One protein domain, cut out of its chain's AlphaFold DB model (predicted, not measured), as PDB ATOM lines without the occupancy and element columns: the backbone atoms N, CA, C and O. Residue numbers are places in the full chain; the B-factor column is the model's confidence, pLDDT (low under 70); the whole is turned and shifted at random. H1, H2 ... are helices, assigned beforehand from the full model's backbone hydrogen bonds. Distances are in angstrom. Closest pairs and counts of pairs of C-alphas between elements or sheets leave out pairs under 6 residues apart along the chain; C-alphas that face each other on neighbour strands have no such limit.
ATOM      1  N   LYS A  34      21.967  -5.574  40.650       48.88
ATOM      2  CA  LYS A  34      21.184  -4.384  40.269       48.88
ATOM      3  C   LYS A  34      21.536  -3.137  41.084       48.88
ATOM      4  O   LYS A  34      21.283  -2.039  40.609       48.88
ATOM      5  N   TYR A  35      22.145  -3.300  42.261       51.34
ATOM      6  CA  TYR A  35      22.706  -2.190  43.041       51.34
ATOM      7  C   TYR A  35      24.155  -1.867  42.644       51.34
ATOM      8  O   TYR A  35      24.625  -0.765  42.897       51.34
ATOM      9  N   ALA A  36      24.867  -2.802  42.003       50.16
ATOM     10  CA  ALA A  36      26.207  -2.567  41.453       50.16
ATOM     11  C   ALA A  36      26.181  -1.841  40.092       50.16
ATOM     12  O   ALA A  36      27.216  -1.391  39.608       50.16
ATOM     13  N   SER A  37      25.001  -1.725  39.476       45.03
ATOM     14  CA  SER A  37      24.776  -1.046  38.200       45.03
ATOM     15  C   SER A  37      23.969   0.244  38.355       45.03
ATOM     16  O   SER A  37      23.159   0.565  37.488       45.03
ATOM     17  N   GLU A  38      24.122   0.967  39.462       50.50
ATOM     18  CA  GLU A  38      23.671   2.357  39.521       50.50
ATOM     19  C   GLU A  38      24.823   3.230  39.029       50.50
ATOM     20  O   GLU A  38      25.828   3.388  39.715       50.50
ATOM     21  N   GLU A  39      24.683   3.675  37.776       55.81
ATOM     22  CA  GLU A  39      25.479   4.670  37.049       55.81
ATOM     23  C   GLU A  39      26.507   5.395  37.926       55.81
ATOM     24  O   GLU A  39      26.241   6.459  38.492       55.81
ATOM     25  N   GLN A  40      27.706   4.812  38.039       58.84
ATOM     26  CA  GLN A  40      28.818   5.498  38.672       58.84
ATOM     27  C   GLN A  40      29.070   6.766  37.866       58.84
ATOM     28  O   GLN A  40      29.463   6.713  36.699       58.84
ATOM     29  N   VAL A  41      28.807   7.908  38.493       61.88
ATOM     30  CA  VAL A  41      29.025   9.212  37.885       61.88
ATOM     31  C   VAL A  41      30.508   9.331  37.553       61.88
ATOM     32  O   VAL A  41      31.342   9.311  38.449       61.88
ATOM     33  N   THR A  42      30.857   9.422  36.272       68.19
ATOM     34  CA  THR A  42      32.256   9.477  35.808       68.19
ATOM     35  C   THR A  42      32.745  10.902  35.564       68.19
ATOM     36  O   THR A  42      33.906  11.113  35.218       68.19
ATOM     37  N   SER A  43      31.871  11.902  35.723       73.38
ATOM     38  CA  SER A  43      32.195  13.308  35.483       73.38
ATOM     39  C   SER A  43      31.400  14.231  36.398       73.38
ATOM     40  O   SER A  43      30.197  14.051  36.577       73.38
ATOM     41  N   ILE A  44      32.046  15.286  36.904       79.25
ATOM     42  CA  ILE A  44      31.409  16.291  37.769       79.25
ATOM     43  C   ILE A  44      30.188  16.962  37.124       79.25
ATOM     44  O   ILE A  44      29.270  17.375  37.824       79.25
ATOM     45  N   ASN A  45      30.146  17.023  35.790       81.25
ATOM     46  CA  ASN A  45      29.052  17.642  35.039       81.25
ATOM     47  C   ASN A  45      27.753  16.819  35.054       81.25
ATOM     48  O   ASN A  45      26.726  17.301  34.585       81.25
ATOM     49  N   GLN A  46      27.790  15.584  35.557       82.75
ATOM     50  CA  GLN A  46      26.602  14.743  35.719       82.75
ATOM     51  C   GLN A  46      25.862  15.046  37.033       82.75
ATOM     52  O   GLN A  46      24.719  14.622  37.195       82.75
ATOM     53  N   PHE A  47      26.472  15.804  37.953       86.00
ATOM     54  CA  PHE A  47      25.792  16.271  39.155       86.00
ATOM     55  C   PHE A  47      24.898  17.468  38.845       86.00
ATOM     56  O   PHE A  47      25.359  18.516  38.398       86.00
ATOM     57  N   SER A  48      23.603  17.324  39.119       86.56
ATOM     58  CA  SER A  48      22.613  18.386  38.885       86.56
ATOM     59  C   SER A  48      22.679  19.534  39.905       86.56
ATOM     60  O   SER A  48      22.144  20.615  39.655       86.56
ATOM     61  N   ASP A  49      23.336  19.319  41.047       87.81
ATOM     62  CA  ASP A  49      23.392  20.236  42.188       87.81
ATOM     63  C   ASP A  49      24.753  20.917  42.399       87.81
ATOM     64  O   ASP A  49      24.855  21.798  43.250       87.81
ATOM     65  N   VAL A  50      25.777  20.557  41.622       88.00
ATOM     66  CA  VAL A  50      27.134  21.109  41.736       88.00
ATOM     67  C   VAL A  50      27.392  22.085  40.592       88.00
ATOM     68  O   VAL A  50      27.336  21.717  39.420       88.00
ATOM     69  N   LYS A  51      27.690  23.347  40.914       88.94
ATOM     70  CA  LYS A  51      27.936  24.402  39.918       88.94
ATOM     71  C   LYS A  51      29.421  24.764  39.838       88.94
ATOM     72  O   LYS A  51      30.102  24.745  40.860       88.94
ATOM     73  N   PRO A  52      29.925  25.223  38.674       88.56
ATOM     74  CA  PRO A  52      31.309  25.702  38.536       88.56
ATOM     75  C   PRO A  52      31.694  26.853  39.476       88.56
ATOM     76  O   PRO A  52      32.874  27.091  39.714       88.56
ATOM     77  N   THR A  53      30.710  27.589  39.998       89.31
ATOM     78  CA  THR A  53      30.907  28.686  40.956       89.31
ATOM     79  C   THR A  53      31.050  28.219  42.405       89.31
ATOM     80  O   THR A  53      31.401  29.029  43.260       89.31
ATOM     81  N   ASP A  54      30.746  26.954  42.705       89.25
ATOM     82  CA  ASP A  54      30.802  26.432  44.068       89.25
ATOM     83  C   ASP A  54      32.248  26.179  44.498       89.25
ATOM     84  O   ASP A  54      33.073  25.666  43.741       89.25
ATOM     85  N   TRP A  55      32.556  26.475  45.761       88.81
ATOM     86  CA  TRP A  55      33.897  26.285  46.326       88.81
ATOM     87  C   TRP A  55      34.379  24.822  46.255       88.81
ATOM     88  O   TRP A  55      35.576  24.570  46.128       88.81
ATOM     89  N   ALA A  56      33.457  23.853  46.311       86.88
ATOM     90  CA  ALA A  56      33.760  22.423  46.276       86.88
ATOM     91  C   ALA A  56      34.028  21.888  44.855       86.88
ATOM     92  O   ALA A  56      34.555  20.784  44.714       86.88
ATOM     93  N   TYR A  57      33.708  22.659  43.808       87.88
ATOM     94  CA  TYR A  57      33.791  22.210  42.417       87.88
ATOM     95  C   TYR A  57      35.199  21.737  42.038       87.88
ATOM     96  O   TYR A  57      35.369  20.653  41.487       87.88
ATOM     97  N   GLN A  58      36.233  22.510  42.390       88.06
ATOM     98  CA  GLN A  58      37.620  22.151  42.074       88.06
ATOM     99  C   GLN A  58      38.088  20.891  42.809       88.06
ATOM    100  O   GLN A  58      38.827  20.085  42.243       88.06
ATOM    101  N   ALA A  59      37.676  20.710  44.065       87.00
ATOM    102  CA  ALA A  59      38.048  19.535  44.847       87.00
ATOM    103  C   ALA A  59      37.407  18.269  44.263       87.00
ATOM    104  O   ALA A  59      38.087  17.263  44.070       87.00
ATOM    105  N   LEU A  60      36.122  18.352  43.913       85.81
ATOM    106  CA  LEU A  60      35.382  17.253  43.303       85.81
ATOM    107  C   LEU A  60      35.885  16.934  41.891       85.81
ATOM    108  O   LEU A  60      36.070  15.765  41.578       85.81
ATOM    109  N   SER A  61      36.186  17.938  41.062       86.38
ATOM    110  CA  SER A  61      36.732  17.715  39.713       86.38
ATOM    111  C   SER A  61      38.070  16.979  39.790       86.38
ATOM    112  O   SER A  61      38.245  15.963  39.126       86.38
ATOM    113  N   ASN A  62      38.975  17.389  40.688       86.12
ATOM    114  CA  ASN A  62      40.237  16.672  40.876       86.12
ATOM    115  C   ASN A  62      40.034  15.239  41.388       86.12
ATOM    116  O   ASN A  62      40.752  14.341  40.952       86.12
ATOM    117  N   LEU A  63      39.080  15.010  42.294       83.25
ATOM    118  CA  LEU A  63      38.792  13.676  42.827       83.25
ATOM    119  C   LEU A  63      38.291  12.722  41.728       83.25
ATOM    120  O   LEU A  63      38.808  11.615  41.578       83.25
ATOM    121  N   ILE A  64      37.338  13.193  40.924       83.06
ATOM    122  CA  ILE A  64      36.693  12.417  39.862       83.06
ATOM    123  C   ILE A  64      37.664  12.187  38.700       83.06
ATOM    124  O   ILE A  64      37.860  11.055  38.273       83.06
ATOM    125  N   GLU A  65      38.312  13.244  38.211       82.19
ATOM    126  CA  GLU A  65      39.132  13.172  36.998       82.19
ATOM    127  C   GLU A  65      40.499  12.531  37.237       82.19
ATOM    128  O   GLU A  65      40.990  11.810  36.371       82.19
ATOM    129  N   ARG A  66      41.139  12.771  38.392       79.19
ATOM    130  CA  ARG A  66      42.487  12.235  38.657       79.19
ATOM    131  C   ARG A  66      42.470  10.879  39.333       79.19
ATOM    132  O   ARG A  66      43.334  10.057  39.052       79.19
ATOM    133  N   TYR A  67      41.532  10.668  40.251       78.12
ATOM    134  CA  TYR A  67      41.503   9.460  41.071       78.12
ATOM    135  C   TYR A  67      40.382   8.504  40.662       78.12
ATOM    136  O   TYR A  67      40.327   7.393  41.182       78.12
ATOM    137  N   GLY A  68      39.494   8.898  39.735       78.00
ATOM    138  CA  GLY A  68      38.362   8.068  39.304       78.00
ATOM    139  C   GLY A  68      37.410   7.719  40.448       78.00
ATOM    140  O   GLY A  68      36.618   6.788  40.339       78.00
ATOM    141  N   CYS A  69      37.532   8.431  41.566       80.69
ATOM    142  CA  CYS A  69      36.803   8.178  42.788       80.69
ATOM    143  C   CYS A  69      35.638   9.154  42.836       80.69
ATOM    144  O   CYS A  69      35.824  10.371  42.855       80.69
ATOM    145  N   VAL A  70      34.425   8.613  42.822       72.25
ATOM    146  CA  VAL A  70      33.213   9.419  42.863       72.25
ATOM    147  C   VAL A  70      32.249   8.784  43.824       72.25
ATOM    148  O   VAL A  70      32.019   7.579  43.793       72.25
ATOM    149  N   ALA A  71      31.654   9.625  44.646       65.56
ATOM    150  CA  ALA A  71      30.584   9.208  45.505       65.56
ATOM    151  C   ALA A  71      29.568  10.333  45.579       65.56
ATOM    152  O   ALA A  71      29.727  11.332  46.277       65.56
ATOM    153  N   GLY A  72      28.550  10.164  44.758       74.81
ATOM    154  CA  GLY A  72      27.303  10.881  44.878       74.81
ATOM    155  C   GLY A  72      26.179   9.874  45.010       74.81
ATOM    156  O   GLY A  72      26.392   8.661  45.031       74.81
ATOM    157  N   TYR A  73      24.972  10.391  45.112       80.75
ATOM    158  CA  TYR A  73      23.793   9.559  45.185       80.75
ATOM    159  C   TYR A  73      23.401   9.074  43.777       80.75
ATOM    160  O   TYR A  73      23.618   9.799  42.800       80.75
ATOM    161  N   PRO A  74      22.758   7.898  43.663       76.25
ATOM    162  CA  PRO A  74      22.335   7.299  42.387       76.25
ATOM    163  C   PRO A  74      21.438   8.189  41.521       76.25
ATOM    164  O   PRO A  74      21.291   7.991  40.325       76.25
ATOM    165  N   ASN A  75      20.821   9.198  42.133       78.44
ATOM    166  CA  ASN A  75      19.976  10.180  41.467       78.44
ATOM    167  C   ASN A  75      20.769  11.324  40.794       78.44
ATOM    168  O   ASN A  75      20.167  12.342  40.456       78.44
ATOM    169  N   GLY A  76      22.097  11.214  40.667       81.00
ATOM    170  CA  GLY A  76      22.940  12.248  40.054       81.00
ATOM    171  C   GLY A  76      23.017  13.535  40.882       81.00
ATOM    172  O   GLY A  76      23.085  14.636  40.331       81.00
ATOM    173  N   THR A  77      22.960  13.421  42.214       84.38
ATOM    174  CA  THR A  77      23.133  14.556  43.140       84.38
ATOM    175  C   THR A  77      24.238  14.274  44.152       84.38
ATOM    176  O   THR A  77      24.403  13.135  44.586       84.38
ATOM    177  N   TYR A  78      24.985  15.301  44.552       85.06
ATOM    178  CA  TYR A  78      26.038  15.198  45.565       85.06
ATOM    179  C   TYR A  78      25.527  15.506  46.987       85.06
ATOM    180  O   TYR A  78      26.037  14.970  47.966       85.06
ATOM    181  N   LYS A  79      24.486  16.339  47.114       86.38
ATOM    182  CA  LYS A  79      23.844  16.769  48.371       86.38
ATOM    183  C   LYS A  79      24.809  17.401  49.382       86.38
ATOM    184  O   LYS A  79      24.630  17.265  50.590       86.38
ATOM    185  N   GLY A  80      25.784  18.180  48.911       83.00
ATOM    186  CA  GLY A  80      26.833  18.769  49.762       83.00
ATOM    187  C   GLY A  80      26.342  19.718  50.871       83.00
ATOM    188  O   GLY A  80      27.070  19.972  51.825       83.00
ATOM    189  N   GLY A  81      25.113  20.237  50.772       85.00
ATOM    190  CA  GLY A  81      24.489  21.064  51.813       85.00
ATOM    191  C   GLY A  81      23.765  20.280  52.916       85.00
ATOM    192  O   GLY A  81      23.274  20.895  53.862       85.00
ATOM    193  N   GLN A  82      23.651  18.953  52.803       86.75
ATOM    194  CA  GLN A  82      22.983  18.104  53.792       86.75
ATOM    195  C   GLN A  82      23.995  17.433  54.722       86.75
ATOM    196  O   GLN A  82      25.118  17.116  54.335       86.75
ATOM    197  N   ALA A  83      23.586  17.198  55.970       87.88
ATOM    198  CA  ALA A  83      24.388  16.417  56.902       87.88
ATOM    199  C   ALA A  83      24.399  14.943  56.467       87.88
ATOM    200  O   ALA A  83      23.341  14.329  56.332       87.88
ATOM    201  N   MET A  84      25.595  14.390  56.275       86.88
ATOM    202  CA  MET A  84      25.811  12.987  55.916       86.88
ATOM    203  C   MET A  84      25.919  12.110  57.171       86.88
ATOM    204  O   MET A  84      26.497  12.513  58.186       86.88
ATOM    205  N   THR A  85      25.394  10.887  57.110       91.38
ATOM    206  CA  THR A  85      25.560   9.897  58.182       91.38
ATOM    207  C   THR A  85      26.955   9.264  58.150       91.38
ATOM    208  O   THR A  85      27.616   9.182  57.118       91.38
ATOM    209  N   ARG A  86      27.413   8.733  59.290       93.56
ATOM    210  CA  ARG A  86      28.700   8.014  59.360       93.56
ATOM    211  C   ARG A  86      28.759   6.796  58.428       93.56
ATOM    212  O   ARG A  86      29.842   6.445  57.974       93.56
ATOM    213  N   TYR A  87      27.618   6.159  58.167       91.25
ATOM    214  CA  TYR A  87      27.530   4.989  57.292       91.25
ATOM    215  C   TYR A  87      27.683   5.368  55.819       91.25
ATOM    216  O   TYR A  87      28.448   4.725  55.109       91.25
ATOM    217  N   GLU A  88      27.034   6.450  55.385       84.56
ATOM    218  CA  GLU A  88      27.210   6.992  54.032       84.56
ATOM    219  C   GLU A  88      28.660   7.434  53.802       84.56
ATOM    220  O   GLU A  88      29.254   7.093  52.783       84.56
ATOM    221  N   ALA A  89      29.271   8.090  54.795       87.06
ATOM    222  CA  ALA A  89      30.676   8.485  54.733       87.06
ATOM    223  C   ALA A  89      31.624   7.281  54.576       87.06
ATOM    224  O   ALA A  89      32.592   7.343  53.822       87.06
ATOM    225  N   ALA A  90      31.355   6.183  55.292       87.88
ATOM    226  CA  ALA A  90      32.169   4.973  55.227       87.88
ATOM    227  C   ALA A  90      32.026   4.251  53.878       87.88
ATOM    228  O   ALA A  90      33.030   3.811  53.325       87.88
ATOM    229  N   ALA A  91      30.808   4.166  53.335       84.81
ATOM    230  CA  ALA A  91      30.564   3.575  52.018       84.81
ATOM    231  C   ALA A  91      31.277   4.366  50.907       84.81
ATOM    232  O   ALA A  91      31.965   3.784  50.070       84.81
ATOM    233  N   LEU A  92      31.179   5.697  50.969       82.19
ATOM    234  CA  LEU A  92      31.863   6.638  50.085       82.19
ATOM    235  C   LEU A  92      33.388   6.463  50.121       82.19
ATOM    236  O   LEU A  92      34.039   6.369  49.082       82.19
ATOM    237  N   LEU A  93      33.956   6.386  51.327       86.06
ATOM    238  CA  LEU A  93      35.391   6.198  51.514       86.06
ATOM    239  C   LEU A  93      35.856   4.833  50.989       86.06
ATOM    240  O   LEU A  93      36.891   4.765  50.333       86.06
ATOM    241  N   ASN A  94      35.104   3.762  51.258       85.88
ATOM    242  CA  ASN A  94      35.481   2.414  50.836       85.88
ATOM    243  C   ASN A  94      35.527   2.296  49.309       85.88
ATOM    244  O   ASN A  94      36.537   1.860  48.766       85.88
ATOM    245  N   ALA A  95      34.488   2.786  48.624       82.25
ATOM    246  CA  ALA A  95      34.445   2.806  47.162       82.25
ATOM    247  C   ALA A  95      35.626   3.586  46.553       82.25
ATOM    248  O   ALA A  95      36.176   3.208  45.520       82.25
ATOM    249  N   CYS A  96      36.053   4.664  47.213       83.25
ATOM    250  CA  CYS A  96      37.214   5.445  46.797       83.25
ATOM    251  C   CYS A  96      38.540   4.694  46.972       83.25
ATOM    252  O   CYS A  96      39.412   4.742  46.102       83.25
ATOM    253  N   LEU A  97      38.708   4.023  48.116       83.94
ATOM    254  CA  LEU A  97      39.932   3.300  48.452       83.94
ATOM    255  C   LEU A  97      40.163   2.124  47.506       83.94
ATOM    256  O   LEU A  97      41.292   1.958  47.048       83.94
ATOM    257  N   ASP A  98      39.111   1.387  47.145       81.94
ATOM    258  CA  ASP A  98      39.195   0.279  46.187       81.94
ATOM    259  C   ASP A  98      39.838   0.748  44.869       81.94
ATOM    260  O   ASP A  98      40.815   0.159  44.396       81.94
ATOM    261  N   ARG A  99      39.404   1.903  44.346       80.12
ATOM    262  CA  ARG A  99      39.956   2.474  43.109       80.12
ATOM    263  C   ARG A  99      41.422   2.901  43.231       80.12
ATOM    264  O   ARG A  99      42.199   2.724  42.293       80.12
ATOM    265  N   ILE A 100      41.822   3.454  44.375       80.31
ATOM    266  CA  ILE A 100      43.215   3.862  44.621       80.31
ATOM    267  C   ILE A 100      44.132   2.633  44.713       80.31
ATOM    268  O   ILE A 100      45.265   2.673  44.219       80.31
ATOM    269  N   THR A 101      43.666   1.542  45.326       80.81
ATOM    270  CA  THR A 101      44.467   0.313  45.435       80.81
ATOM    271  C   THR A 101      44.748  -0.326  44.075       80.81
ATOM    272  O   THR A 101      45.893  -0.686  43.813       80.81
ATOM    273  N   GLU A 102      43.765  -0.338  43.172       80.19
ATOM    274  CA  GLU A 102      43.905  -0.859  41.806       80.19
ATOM    275  C   GLU A 102      45.017  -0.139  41.020       80.19
ATOM    276  O   GLU A 102      45.958  -0.774  40.542       80.19
ATOM    277  N   VAL A 103      44.981   1.199  40.976       79.56
ATOM    278  CA  VAL A 103      46.006   2.012  40.291       79.56
ATOM    279  C   VAL A 103      47.393   1.785  40.898       79.56
ATOM    280  O   VAL A 103      48.404   1.748  40.195       79.56
ATOM    281  N   THR A 104      47.461   1.617  42.218       83.62
ATOM    282  CA  THR A 104      48.729   1.395  42.918       83.62
ATOM    283  C   THR A 104      49.357   0.052  42.538       83.62
ATOM    284  O   THR A 104      50.580  -0.041  42.401       83.62
ATOM    285  N   ASP A 105      48.549  -0.986  42.344       87.06
ATOM    286  CA  ASP A 105      49.038  -2.317  41.996       87.06
ATOM    287  C   ASP A 105      49.442  -2.425  40.520       87.06
ATOM    288  O   ASP A 105      50.468  -3.041  40.215       87.06
ATOM    289  N   GLU A 106      48.738  -1.741  39.614       87.06
ATOM    290  CA  GLU A 106      49.171  -1.588  38.219       87.06
ATOM    291  C   GLU A 106      50.530  -0.890  38.120       87.06
ATOM    292  O   GLU A 106      51.431  -1.372  37.430       87.06
ATOM    293  N   LEU A 107      50.721   0.209  38.859       87.88
ATOM    294  CA  LEU A 107      51.996   0.926  38.896       87.88
ATOM    295  C   LEU A 107      53.130   0.048  39.432       87.88
ATOM    296  O   LEU A 107      54.202   0.002  38.828       87.88
ATOM    297  N   LYS A 108      52.902  -0.691  40.527       89.56
ATOM    298  CA  LYS A 108      53.896  -1.639  41.064       89.56
ATOM    299  C   LYS A 108      54.256  -2.715  40.045       89.56
ATOM    300  O   LYS A 108      55.433  -3.046  39.899       89.56
ATOM    301  N   ARG A 109      53.262  -3.252  39.333       93.25
ATOM    302  CA  ARG A 109      53.484  -4.249  38.283       93.25
ATOM    303  C   ARG A 109      54.316  -3.673  37.140       93.25
ATOM    304  O   ARG A 109      55.290  -4.306  36.742       93.25
ATOM    305  N   LEU A 110      53.979  -2.478  36.653       94.69
ATOM    306  CA  LEU A 110      54.758  -1.803  35.614       94.69
ATOM    307  C   LEU A 110      56.200  -1.578  36.069       94.69
ATOM    308  O   LEU A 110      57.123  -1.872  35.319       94.69
ATOM    309  N   MET A 111      56.414  -1.102  37.297       91.81
ATOM    310  CA  MET A 111      57.764  -0.906  37.836       91.81
ATOM    311  C   MET A 111      58.574  -2.209  37.861       91.81
ATOM    312  O   MET A 111      59.744  -2.198  37.479       91.81
ATOM    313  N   ALA A 112      57.957  -3.331  38.242       93.88
ATOM    314  CA  ALA A 112      58.607  -4.640  38.220       93.88
ATOM    315  C   ALA A 112      58.932  -5.116  36.788       93.88
ATOM    316  O   ALA A 112      60.000  -5.681  36.544       93.88
ATOM    317  N   GLU A 113      58.041  -4.868  35.823       95.00
ATOM    318  CA  GLU A 113      58.292  -5.162  34.406       95.00
ATOM    319  C   GLU A 113      59.432  -4.288  33.847       95.00
ATOM    320  O   GLU A 113      60.332  -4.806  33.183       95.00
ATOM    321  N   PHE A 114      59.478  -2.996  34.188       94.44
ATOM    322  CA  PHE A 114      60.572  -2.096  33.806       94.44
ATOM    323  C   PHE A 114      61.924  -2.523  34.386       94.44
ATOM    324  O   PHE A 114      62.928  -2.477  33.677       94.44
TER     325      PHE A 114
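What this domain is: This is residues 34 to 114 of the 225 residues of the protein "Porin" of Aphanothece cf. minutissima CCALA 015 (UniProt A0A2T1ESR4). One long helix, H2, makes the longest axis, and its last part, residues 104 to 114, sticks out like an arm past a body of loops and one short helix. In that body, H1, the unnamed stretch of residues 34 to 56 and residues 68 to 81 of the link from H1 to H2 gather to one side of H2, and H1 comes near H2 with its last residue, Tyr 67. The printed part has 81 residues with two named helices, H1 then H2 along the chain, and no named strand; the class is all helix, though under half of the residues, 40 of 81, are in named elements. The whole is loose, with a radius of gyration of the C-alphas of 14.6 A, and elongated, spanning 46 by 30 by 23 A.

Where its parts are: Find C-alpha 86 at (28.700, 8.014, 59.360); from there H2, residues 86 to 114, runs 42.1 A to C-alpha 114 at (60.572, -2.096, 33.806). Then go back to C-alpha 57 at (33.791, 22.210, 42.417), where H1, residues 57 to 67, begins; it measures 15.0 A from first to last C-alpha.

How they stand to each other: Start from H2 and look at Ile 100: its C-alpha is 6.8 A from that of Tyr 67 in H1, the closest C-alphas of the two helices. H1 and H2 are close but not clearly touching, with 2 pairs of C-alphas within 8 A. Their lines stand at a steep tilt of 44 degrees, and they run the same way. In the backbone of H1 every O i to N i+4 pair is within hydrogen-bond range; in H2, 24 of 25 are.

The domain as a whole: The two C-alphas farthest apart, those of Gln 82 and Phe 114, are 47.1 A from each other. Residues 82 to 87 stand free, as do residues 104 to 114; the body without them spans 32 by 26 by 19 A. The link from H1 to H2, 18 residues, is long, and the printed part has no cut. In the B-factor column you will find a mean pLDDT of 81.4 for the printed part, with low confidence, under 70, at residues 34 to 42 and residue 71 of this model.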